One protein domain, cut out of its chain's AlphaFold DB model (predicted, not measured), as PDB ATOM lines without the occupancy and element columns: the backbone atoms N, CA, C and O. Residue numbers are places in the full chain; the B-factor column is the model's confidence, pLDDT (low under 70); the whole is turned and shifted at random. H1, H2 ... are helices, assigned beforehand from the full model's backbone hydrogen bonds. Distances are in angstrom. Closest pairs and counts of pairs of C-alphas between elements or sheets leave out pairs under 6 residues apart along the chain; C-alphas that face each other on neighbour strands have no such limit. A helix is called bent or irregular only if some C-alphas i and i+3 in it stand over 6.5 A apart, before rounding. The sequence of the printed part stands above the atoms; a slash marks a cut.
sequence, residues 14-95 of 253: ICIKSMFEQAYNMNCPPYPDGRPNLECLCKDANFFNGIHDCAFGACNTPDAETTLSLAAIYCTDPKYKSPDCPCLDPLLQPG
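Overview. This is residues 14 to 95 of the 253 residues of the protein "CFEM domain-containing protein" of Neurospora tetrasperma (strain FGSC 2509 / P0656) (UniProt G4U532). Two long helices, H3 and H4, lie side by side as a hairpin, and a third, H1, packs on H3, so that the centres of the three make a wide triangle. Two very short helices, H2 and H5, sit together at the end where H3 begins and H4 ends, and toward that end lie the loop between H1 and H2 and the unnamed residues 82 to 95. The printed part has 82 residues, with five named helices in the order H1 H2 H3 H4 H5 and no named strand, and its class is all helix. It is compact, with a radius of gyration of the C-alphas of 12.0 A, and only just elongated, spanning 36 by 24 by 23 A.

Arrangement. H1, residues 14 to 26, touches H3, residues 45 to 58, at a shallow tilt of 28 degrees, opposite ways; the closest C-alphas are those of Cys 15 and Cys 54, 5.6 A apart. H1 is close to but not clearly touching H4, residues 61 to 76, with the C-alphas of Ile 16 and Ala 71 7.5 A apart. H2, residues 38 to 41, only just touches H4, through residues 74 to 75 of H4 alone, with 3 pairs of C-alphas within 8 A; the closest are those of Leu 38 and Cys 75, 6.7 A apart. H3 and H4 form a helical hairpin at a shallow tilt of 20 degrees, opposite ways, and the C-alphas of Ala 55 and Ala 64 come closest at 4.7 A. H5, residues 78 to 81, only just touches H2, with 3 pairs of C-alphas within 8 A; the closest are those of Glu 39 and Lys 81, 5.1 A apart. H4 and H5 touch only at the corner, and only just, with 3 pairs within 8 A; the closest C-alphas are those of Tyr 74 and Tyr 80, 5.7 A apart. H5 is apart from H1 and H3. In H3 and H4 every O i to N i+4 pair is within hydrogen-bond range, in H1 6 of 9 are, and H2 and H5 are too short for such a pair.

Along the chain. H1 begins at C-alpha 14, (132.461, 192.055, 149.829), and measures 18.4 A; it is irregular, but only just, with C-alphas 21 and 24 6.8 A apart. H3 measures 19.8 A from C-alpha 45 to C-alpha 58. H4, the longest helix, measures 22.3 A from C-alpha 61 at (143.274, 181.101, 152.128). H2 and H5 have four residues each, and H5 ends at C-alpha 81, (127.452, 186.758, 130.311).

Size, cuts and confidence. The two C-alphas farthest apart are those of Pro 32 and Thr 61, 36.2 A. The printed part has no cut. The link from H1 to H2, 11 residues, is long; the links H2 to H3, H3 to H4 and H4 to H5 are tight. The mean pLDDT of the printed part is 81.6, and residues 83 to 95 are under 70.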
ATOM      1  N   ILE A  14     132.038 190.646 149.843       90.38
ATOM      2  CA  ILE A  14     132.461 192.055 149.829       90.38
ATOM      3  C   ILE A  14     133.451 192.327 148.690       90.38
ATOM      4  O   ILE A  14     133.310 193.332 147.990       90.38
ATOM      5  N   CYS A  15     134.418 191.434 148.468       91.94
ATOM      6  CA  CYS A  15     135.408 191.591 147.404       91.94
ATOM      7  C   CYS A  15     134.785 191.615 146.007       91.94
ATOM      8  O   CYS A  15     135.068 192.508 145.207       91.94
ATOM      9  N   ILE A  16     133.894 190.666 145.731       88.94
ATOM     10  CA  ILE A  16     133.183 190.591 144.455       88.94
ATOM     11  C   ILE A  16     132.291 191.829 144.271       88.94
ATOM     12  O   ILE A  16     132.330 192.464 143.216       88.94
ATOM     13  N   LYS A  17     131.536 192.222 145.304       87.75
ATOM     14  CA  LYS A  17     130.666 193.405 145.257       87.75
ATOM     15  C   LYS A  17     131.455 194.687 144.986       87.75
ATOM     16  O   LYS A  17     131.081 195.451 144.100       87.75
ATOM     17  N   SER A  18     132.568 194.895 145.692       87.00
ATOM     18  CA  SER A  18     133.419 196.074 145.504       87.00
ATOM     19  C   SER A  18     133.938 196.175 144.065       87.00
ATOM     20  O   SER A  18     133.992 197.267 143.500       87.00
ATOM     21  N   MET A  19     134.260 195.044 143.429       86.31
ATOM     22  CA  MET A  19     134.690 195.019 142.025       86.31
ATOM     23  C   MET A  19     133.578 195.325 141.038       86.31
ATOM     24  O   MET A  19     133.819 196.022 140.052       86.31
ATOM     25  N   PHE A  20     132.352 194.889 141.307       85.12
ATOM     26  CA  PHE A  20     131.218 195.280 140.477       85.12
ATOM     27  C   PHE A  20     130.841 196.756 140.628       85.12
ATOM     28  O   PHE A  20     130.454 197.380 139.644       85.12
ATOM     29  N   GLU A  21     131.022 197.355 141.804       82.69
ATOM     30  CA  GLU A  21     130.858 198.804 141.984       82.69
ATOM     31  C   GLU A  21     131.921 199.594 141.206       82.69
ATOM     32  O   GLU A  21     131.620 200.617 140.589       82.69
ATOM     33  N   GLN A  22     133.159 199.093 141.165       80.44
ATOM     34  CA  GLN A  22     134.256 199.708 140.414       80.44
ATOM     35  C   GLN A  22     134.197 199.431 138.904       80.44
ATOM     36  O   GLN A  22     134.913 200.078 138.138       80.44
ATOM     37  N   ALA A  23     133.314 198.536 138.448       77.94
ATOM     38  CA  ALA A  23     133.170 198.175 137.039       77.94
ATOM     39  C   ALA A  23     132.935 199.380 136.117       77.94
ATOM     40  O   ALA A  23     133.455 199.413 134.999       77.94
ATOM     41  N   TYR A  24     132.215 200.397 136.601       71.19
ATOM     42  CA  TYR A  24     131.974 201.641 135.864       71.19
ATOM     43  C   TYR A  24     133.261 202.372 135.471       71.19
ATOM     44  O   TYR A  24     133.304 203.027 134.430       71.19
ATOM     45  N   ASN A  25     134.322 202.229 136.267       78.75
ATOM     46  CA  ASN A  25     135.614 202.861 136.012       78.75
ATOM     47  C   ASN A  25     136.491 202.059 135.039       78.75
ATOM     48  O   ASN A  25     137.498 202.579 134.564       78.75
ATOM     49  N   MET A  26     136.111 200.817 134.720       77.38
ATOM     50  CA  MET A  26     136.864 199.917 133.836       77.38
ATOM     51  C   MET A  26     136.379 199.967 132.385       77.38
ATOM     52  O   MET A  26     136.578 199.039 131.609       77.38
ATOM     53  N   ASN A  27     135.731 201.074 132.005       80.12
ATOM     54  CA  ASN A  27     135.272 201.344 130.642       80.12
ATOM     55  C   ASN A  27     134.322 200.265 130.073       80.12
ATOM     56  O   ASN A  27     134.117 200.185 128.859       80.12
ATOM     57  N   CYS A  28     133.730 199.468 130.969       84.81
ATOM     58  CA  CYS A  28     132.737 198.446 130.694       84.81
ATOM     59  C   CYS A  28     131.366 198.965 131.131       84.81
ATOM     60  O   CYS A  28     131.038 198.891 132.317       84.81
ATOM     61  N   PRO A  29     130.563 199.523 130.206       81.19
ATOM     62  CA  PRO A  29     129.241 200.015 130.556       81.19
ATOM     63  C   PRO A  29     128.366 198.850 131.038       81.19
ATOM     64  O   PRO A  29     128.431 197.761 130.450       81.19
ATOM     65  N   PRO A  30     127.547 199.054 132.085       81.44
ATOM     66  CA  PRO A  30     126.575 198.055 132.496       81.44
ATOM     67  C   PRO A  30     125.552 197.817 131.384       81.44
ATOM     68  O   PRO A  30     125.401 198.610 130.447       81.44
ATOM     69  N   TYR A  31     124.821 196.719 131.507       79.00
ATOM     70  CA  TYR A  31     123.642 196.480 130.697       79.00
ATOM     71  C   TYR A  31     122.555 197.544 130.973       79.00
ATOM     72  O   TYR A  31     122.584 198.215 132.008       79.00
ATOM     73  N   PRO A  32     121.584 197.731 130.056       75.19
ATOM     74  CA  PRO A  32     120.538 198.760 130.180       75.19
ATOM     75  C   PRO A  32     119.658 198.641 131.435       75.19
ATOM     76  O   PRO A  32     118.952 199.576 131.794       75.19
ATOM     77  N   ASP A  33     119.685 197.481 132.077       74.19
ATOM     78  CA  ASP A  33     118.984 197.122 133.309       74.19
ATOM     79  C   ASP A  33     119.799 197.407 134.587       74.19
ATOM     80  O   ASP A  33     119.350 197.082 135.684       74.19
ATOM     81  N   GLY A  34     120.998 197.987 134.458       73.19
ATOM     82  CA  GLY A  34     121.898 198.290 135.571       73.19
ATOM     83  C   GLY A  34     122.784 197.125 136.019       73.19
ATOM     84  O   GLY A  34     123.566 197.294 136.954       73.19
ATOM     85  N   ARG A  35     122.716 195.953 135.374       77.44
ATOM     86  CA  ARG A  35     123.587 194.815 135.703       77.44
ATOM     87  C   ARG A  35     125.006 195.014 135.163       77.44
ATOM     88  O   ARG A  35     125.180 195.575 134.078       77.44
ATOM     89  N   PRO A  36     126.040 194.511 135.861       79.00
ATOM     90  CA  PRO A  36     127.401 194.548 135.343       79.00
ATOM     91  C   PRO A  36     127.518 193.738 134.045       79.00
ATOM     92  O   PRO A  36     126.960 192.649 133.912       79.00
ATOM     93  N   ASN A  37     128.273 194.257 133.078       84.69
ATOM     94  CA  ASN A  37     128.544 193.558 131.827       84.69
ATOM     95  C   ASN A  37     129.738 192.608 132.001       84.69
ATOM     96  O   ASN A  37     130.882 192.977 131.727       84.69
ATOM     97  N   LEU A  38     129.470 191.389 132.477       84.56
ATOM     98  CA  LEU A  38     130.507 190.385 132.735       84.56
ATOM     99  C   LEU A  38     131.302 190.001 131.481       84.56
ATOM    100  O   LEU A  38     132.491 189.718 131.570       84.56
ATOM    101  N   GLU A  39     130.680 190.045 130.304       86.44
ATOM    102  CA  GLU A  39     131.344 189.785 129.021       86.44
ATOM    103  C   GLU A  39     132.467 190.801 128.736       86.44
ATOM    104  O   GLU A  39     133.487 190.453 128.136       86.44
ATOM    105  N   CYS A  40     132.291 192.051 129.172       89.06
ATOM    106  CA  CYS A  40     133.306 193.096 129.101       89.06
ATOM    107  C   CYS A  40     134.278 193.032 130.288       89.06
ATOM    108  O   CYS A  40     135.488 192.985 130.082       89.06
ATOM    109  N   LEU A  41     133.756 192.967 131.517       87.25
ATOM    110  CA  LEU A  41     134.540 192.951 132.759       87.25
ATOM    111  C   LEU A  41     135.563 191.817 132.791       87.25
ATOM    112  O   LEU A  41     136.714 192.032 133.141       87.25
ATOM    113  N   CYS A  42     135.173 190.622 132.354       89.44
ATOM    114  CA  CYS A  42     136.059 189.462 132.332       89.44
ATOM    115  C   CYS A  42     137.141 189.514 131.243       89.44
ATOM    116  O   CYS A  42     138.035 188.669 131.238       89.44
ATOM    117  N   LYS A  43     137.068 190.469 130.305       88.00
ATOM    118  CA  LYS A  43     138.161 190.760 129.364       88.00
ATOM    119  C   LYS A  43     139.173 191.735 129.960       88.00
ATOM    120  O   LYS A  43     140.287 191.816 129.448       88.00
ATOM    121  N   ASP A  44     138.801 192.447 131.022       86.81
ATOM    122  CA  ASP A  44     139.692 193.340 131.740       86.81
ATOM    123  C   ASP A  44     140.455 192.572 132.829       86.81
ATOM    124  O   ASP A  44     139.873 191.913 133.695       86.81
ATOM    125  N   ALA A  45     141.785 192.643 132.787       84.06
ATOM    126  CA  ALA A  45     142.631 191.954 133.756       84.06
ATOM    127  C   ALA A  45     142.447 192.503 135.182       84.06
ATOM    128  O   ALA A  45     142.625 191.761 136.148       84.06
ATOM    129  N   ASN A  46     142.065 193.775 135.329       87.25
ATOM    130  CA  ASN A  46     141.914 194.417 136.631       87.25
ATOM    131  C   ASN A  46     140.709 193.876 137.405       87.25
ATOM    132  O   ASN A  46     140.745 193.874 138.630       87.25
ATOM    133  N   PHE A  47     139.679 193.355 136.726       88.31
ATOM    134  CA  PHE A  47     138.524 192.768 137.405       88.31
ATOM    135  C   PHE A  47     138.913 191.534 138.218       88.31
ATOM    136  O   PHE A  47     138.734 191.496 139.432       88.31
ATOM    137  N   PHE A  48     139.488 190.528 137.559       87.69
ATOM    138  CA  PHE A  48     139.856 189.285 138.231       87.69
ATOM    139  C   PHE A  48     141.029 189.485 139.200       87.69
ATOM    140  O   PHE A  48     141.006 188.931 140.298       87.69
ATOM    141  N   ASN A  49     142.014 190.319 138.839       89.31
ATOM    142  CA  ASN A  49     143.129 190.646 139.732       89.31
ATOM    143  C   ASN A  49     142.657 191.414 140.975       89.31
ATOM    144  O   ASN A  49     143.095 191.108 142.077       89.31
ATOM    145  N   GLY A  50     141.708 192.342 140.831       89.69
ATOM    146  CA  GLY A  50     141.128 193.063 141.962       89.69
ATOM    147  C   GLY A  50     140.358 192.146 142.916       89.69
ATOM    148  O   GLY A  50     140.504 192.267 144.132       89.69
ATOM    149  N   ILE A  51     139.596 191.172 142.395       90.94
ATOM    150  CA  ILE A  51     138.951 190.148 143.239       90.94
ATOM    151  C   ILE A  51     140.008 189.291 143.938       90.94
ATOM    152  O   ILE A  51     139.885 189.043 145.134       90.94
ATOM    153  N   HIS A  52     141.039 188.853 143.212       92.31
ATOM    154  CA  HIS A  52     142.134 188.057 143.758       92.31
ATOM    155  C   HIS A  52     142.827 188.778 144.918       92.31
ATOM    156  O   HIS A  52     142.879 188.251 146.028       92.31
ATOM    157  N   ASP A  53     143.313 189.995 144.690       92.50
ATOM    158  CA  ASP A  53     144.060 190.755 145.690       92.50
ATOM    159  C   ASP A  53     143.191 191.105 146.900       92.50
ATOM    160  O   ASP A  53     143.648 191.002 148.040       92.50
ATOM    161  N   CYS A  54     141.913 191.425 146.675       93.44
ATOM    162  CA  CYS A  54     140.961 191.598 147.764       93.44
ATOM    163  C   CYS A  54     140.797 190.312 148.577       93.44
ATOM    164  O   CYS A  54     140.916 190.334 149.798       93.44
ATOM    165  N   ALA A  55     140.545 189.185 147.911       92.75
ATOM    166  CA  ALA A  55     140.262 187.922 148.572       92.75
ATOM    167  C   ALA A  55     141.470 187.443 149.388       92.75
ATOM    168  O   ALA A  55     141.318 187.096 150.552       92.75
ATOM    169  N   PHE A  56     142.684 187.503 148.841       91.19
ATOM    170  CA  PHE A  56     143.894 187.128 149.581       91.19
ATOM    171  C   PHE A  56     144.287 188.134 150.675       91.19
ATOM    172  O   PHE A  56     144.999 187.762 151.607       91.19
ATOM    173  N   GLY A  57     143.829 189.386 150.588       91.12
ATOM    174  CA  GLY A  57     144.030 190.398 151.627       91.12
ATOM    175  C   GLY A  57     142.986 190.374 152.750       91.12
ATOM    176  O   GLY A  57     143.296 190.777 153.869       91.12
ATOM    177  N   ALA A  58     141.762 189.919 152.464       91.44
ATOM    178  CA  ALA A  58     140.610 190.007 153.364       91.44
ATOM    179  C   ALA A  58     140.113 188.655 153.898       91.44
ATOM    180  O   ALA A  58     139.472 188.614 154.948       91.44
ATOM    181  N   CYS A  59     140.364 187.564 153.178       91.94
ATOM    182  CA  CYS A  59     139.893 186.227 153.519       91.94
ATOM    183  C   CYS A  59     141.025 185.319 154.006       91.94
ATOM    184  O   CYS A  59     142.195 185.492 153.667       91.94
ATOM    185  N   ASN A  60     140.651 184.264 154.735       91.00
ATOM    186  CA  ASN A  60     141.533 183.115 154.916       91.00
ATOM    187  C   ASN A  60     141.751 182.412 153.569       91.00
ATOM    188  O   ASN A  60     140.882 182.437 152.699       91.00
ATOM    189  N   THR A  61     142.887 181.733 153.403       90.44
ATOM    190  CA  THR A  61     143.274 181.101 152.128       90.44
ATOM    191  C   THR A  61     142.185 180.214 151.498       90.44
ATOM    192  O   THR A  61     141.944 180.378 150.305       90.44
ATOM    193  N   PRO A  62     141.467 179.344 152.241       91.00
ATOM    194  CA  PRO A  62     140.409 178.517 151.653       91.00
ATOM    195  C   PRO A  62     139.238 179.342 151.103       91.00
ATOM    196  O   PRO A  62     138.719 179.049 150.029       91.00
ATOM    197  N   ASP A  63     138.847 180.399 151.813       90.88
ATOM    198  CA  ASP A  63     137.757 181.294 151.410       90.88
ATOM    199  C   ASP A  63     138.176 182.194 150.238       90.88
ATOM    200  O   ASP A  63     137.369 182.541 149.375       90.88
ATOM    201  N   ALA A  64     139.461 182.548 150.164       90.94
ATOM    202  CA  ALA A  64     140.015 183.262 149.023       90.94
ATOM    203  C   ALA A  64     139.993 182.394 147.752       90.94
ATOM    204  O   ALA A  64     139.580 182.857 146.688       90.94
ATOM    205  N   GLU A  65     140.375 181.118 147.863       92.06
ATOM    206  CA  GLU A  65     140.353 180.166 146.746       92.06
ATOM    207  C   GLU A  65     138.931 179.883 146.241       92.06
ATOM    208  O   GLU A  65     138.707 179.816 145.026       92.06
ATOM    209  N   THR A  66     137.945 179.762 147.139       92.06
ATOM    210  CA  THR A  66     136.534 179.617 146.743       92.06
ATOM    211  C   THR A  66     136.010 180.888 146.080       92.06
ATOM    212  O   THR A  66     135.364 180.802 145.034       92.06
ATOM    213  N   THR A  67     136.361 182.068 146.602       91.50
ATOM    214  CA  THR A  67     135.999 183.372 146.014       91.50
ATOM    215  C   THR A  67     136.525 183.501 144.593       91.50
ATOM    216  O   THR A  67     135.791 183.864 143.672       91.50
ATOM    217  N   LEU A  68     137.790 183.139 144.393       91.44
ATOM    218  CA  LEU A  68     138.426 183.186 143.087       91.44
ATOM    219  C   LEU A  68     137.827 182.159 142.118       91.44
ATOM    220  O   LEU A  68     137.653 182.449 140.935       91.44
ATOM    221  N   SER A  69     137.466 180.976 142.620       91.62
ATOM    222  CA  SER A  69     136.780 179.948 141.832       91.62
ATOM    223  C   SER A  69     135.415 180.438 141.347       91.62
ATOM    224  O   SER A  69     135.088 180.258 140.175       91.62
ATOM    225  N   LEU A  70     134.642 181.118 142.203       89.12
ATOM    226  CA  LEU A  70     133.369 181.721 141.806       89.12
ATOM    227  C   LEU A  70     133.562 182.830 140.764       89.12
ATOM    228  O   LEU A  70     132.875 182.855 139.744       89.12
ATOM    229  N   ALA A  71     134.537 183.713 140.980       88.75
ATOM    230  CA  ALA A  71     134.874 184.765 140.025       88.75
ATOM    231  C   ALA A  71     135.297 184.200 138.656       88.75
ATOM    232  O   ALA A  71     134.951 184.753 137.613       88.75
ATOM    233  N   ALA A  72     135.994 183.062 138.634       88.81
ATOM    234  CA  ALA A  72     136.323 182.368 137.395       88.81
ATOM    235  C   ALA A  72     135.074 181.796 136.701       88.81
ATOM    236  O   ALA A  72     134.976 181.868 135.473       88.81
ATOM    237  N   ILE A  73     134.099 181.273 137.454       88.19
ATOM    238  CA  ILE A  73     132.819 180.785 136.910       88.19
ATOM    239  C   ILE A  73     132.062 181.924 136.223       88.19
ATOM    240  O   ILE A  73     131.642 181.767 135.079       88.19
ATOM    241  N   TYR A  74     131.985 183.100 136.848       85.12
ATOM    242  CA  TYR A  74     131.393 184.303 136.249       85.12
ATOM    243  C   TYR A  74     131.976 184.659 134.876       85.12
ATOM    244  O   TYR A  74     131.255 185.100 133.981       85.12
ATOM    245  N   CYS A  75     133.272 184.420 134.681       87.62
ATOM    246  CA  CYS A  75     133.962 184.726 133.433       87.62
ATOM    247  C   CYS A  75     133.972 183.596 132.403       87.62
ATOM    248  O   CYS A  75     134.196 183.849 131.214       87.62
ATOM    249  N   THR A  76     133.741 182.356 132.820       87.56
ATOM    250  CA  THR A  76     133.820 181.179 131.944       87.56
ATOM    251  C   THR A  76     132.449 180.676 131.524       87.56
ATOM    252  O   THR A  76     132.289 180.271 130.372       87.56
ATOM    253  N   ASP A  77     131.451 180.759 132.398       85.50
ATOM    254  CA  ASP A  77     130.117 180.248 132.129       85.50
ATOM    255  C   ASP A  77     129.286 181.276 131.323       85.50
ATOM    256  O   ASP A  77     129.088 182.419 131.757       85.50
ATOM    257  N   PRO A  78     128.797 180.907 130.121       81.88
ATOM    258  CA  PRO A  78     128.031 181.800 129.252       81.88
ATOM    259  C   PRO A  78     126.706 182.260 129.872       81.88
ATOM    260  O   PRO A  78     126.174 183.292 129.460       81.88
ATOM    261  N   LYS A  79     126.185 181.545 130.878       81.94
ATOM    262  CA  LYS A  79     124.971 181.916 131.606       81.94
ATOM    263  C   LYS A  79     125.095 183.319 132.203       81.94
ATOM    264  O   LYS A  79     124.200 184.131 132.000       81.94
ATOM    265  N   TYR A  80     126.212 183.636 132.860       78.81
ATOM    266  CA  TYR A  80     126.412 184.926 133.540       78.81
ATOM    267  C   TYR A  80     126.789 186.078 132.600       78.81
ATOM    268  O   TYR A  80     126.717 187.243 132.982       78.81
ATOM    269  N   LYS A  81     127.167 185.766 131.358       80.75
ATOM    270  CA  LYS A  81     127.452 186.758 130.311       80.75
ATOM    271  C   LYS A  81     126.190 187.257 129.621       80.75
ATOM    272  O   LYS A  81     126.219 188.326 129.015       80.75
ATOM    273  N   SER A  82     125.093 186.506 129.709       77.69
ATOM    274  CA  SER A  82     123.843 186.864 129.049       77.69
ATOM    275  C   SER A  82     123.138 188.024 129.765       77.69
ATOM    276  O   SER A  82     122.928 187.941 130.980       77.69
ATOM    277  N   PRO A  83     122.704 189.072 129.037       68.31
ATOM    278  CA  PRO A  83     121.913 190.155 129.610       68.31
ATOM    279  C   PRO A  83     120.577 189.659 130.161       68.31
ATOM    280  O   PRO A  83     120.028 190.287 131.045       68.31
ATOM    281  N   ASP A  84     120.053 188.516 129.722       69.31
ATOM    282  CA  ASP A  84     118.766 187.992 130.198       69.31
ATOM    283  C   ASP A  84     118.889 187.098 131.439       69.31
ATOM    284  O   ASP A  84     117.908 186.498 131.876       69.31
ATOM    285  N   CYS A  85     120.084 186.970 132.024       67.25
ATOM    286  CA  CYS A  85     120.277 186.010 133.097       67.25
ATOM    287  C   CYS A  85     119.707 186.494 134.441       67.25
ATOM    288  O   CYS A  85     120.212 187.474 134.996       67.25
ATOM    289  N   PRO A  86     118.750 185.778 135.063       64.38
ATOM    290  CA  PRO A  86     118.290 186.073 136.424       64.38
ATOM    291  C   PRO A  86     119.289 185.598 137.499       64.38
ATOM    292  O   PRO A  86     118.908 185.381 138.641       64.38
ATOM    293  N   CYS A  87     120.547 185.339 137.125       59.91
ATOM    294  CA  CYS A  87     121.506 184.581 137.928       59.91
ATOM    295  C   CYS A  87     122.499 185.413 138.731       59.91
ATOM    296  O   CYS A  87     123.275 184.833 139.485       59.91
ATOM    297  N   LEU A  88     122.520 186.733 138.551       64.19
ATOM    298  CA  LEU A  88     123.214 187.595 139.494       64.19
ATOM    299  C   LEU A  88     122.196 188.061 140.519       64.19
ATOM    300  O   LEU A  88     121.195 188.684 140.153       64.19
ATOM    301  N   ASP A  89     122.467 187.738 141.784       61.22
ATOM    302  CA  ASP A  89     121.703 188.246 142.912       61.22
ATOM    303  C   ASP A  89     121.507 189.760 142.774       61.22
ATOM    304  O   ASP A  89     122.455 190.473 142.420       61.22
ATOM    305  N   PRO A  90     120.317 190.290 143.110       54.22
ATOM    306  CA  PRO A  90     120.077 191.729 143.143       54.22
ATOM    307  C   PRO A  90     121.129 192.481 143.968       54.22
ATOM    308  O   PRO A  90     121.437 193.622 143.663       54.22
ATOM    309  N   LEU A  91     121.750 191.832 144.959       46.94
ATOM    310  CA  LEU A  91     122.810 192.409 145.796       46.94
ATOM    311  C   LEU A  91     124.100 192.779 145.041       46.94
ATOM    312  O   LEU A  91     124.913 193.534 145.576       46.94
ATOM    313  N   LEU A  92     124.288 192.263 143.824       59.41
ATOM    314  CA  LEU A  92     125.403 192.590 142.930       59.41
ATOM    315  C   LEU A  92     125.062 193.727 141.957       59.41
ATOM    316  O   LEU A  92     125.920 194.148 141.181       59.41
ATOM    317  N   GLN A  93     123.823 194.232 141.978       57.19
ATOM    318  CA  GLN A  93     123.448 195.392 141.182       57.19
ATOM    319  C   GLN A  93     123.934 196.675 141.870       57.19
ATOM    320  O   GLN A  93     123.558 196.949 143.016       57.19
ATOM    321  N   PRO A  94     124.732 197.506 141.184       43.88
ATOM    322  CA  PRO A  94     125.075 198.828 141.680       43.88
ATOM    323  C   PRO A  94     123.798 199.665 141.847       43.88
ATOM    324  O   PRO A  94     123.145 200.027 140.872       43.88
ATOM    325  N   GLY A  95     123.432 199.948 143.099       42.16
ATOM    326  CA  GLY A  95     122.233 200.717 143.449       42.16
ATOM    327  C   GLY A  95     121.021 199.896 143.900       42.16
ATOM    328  O   GLY A  95     120.005 200.490 144.264       42.16
TER     329      GLY A  95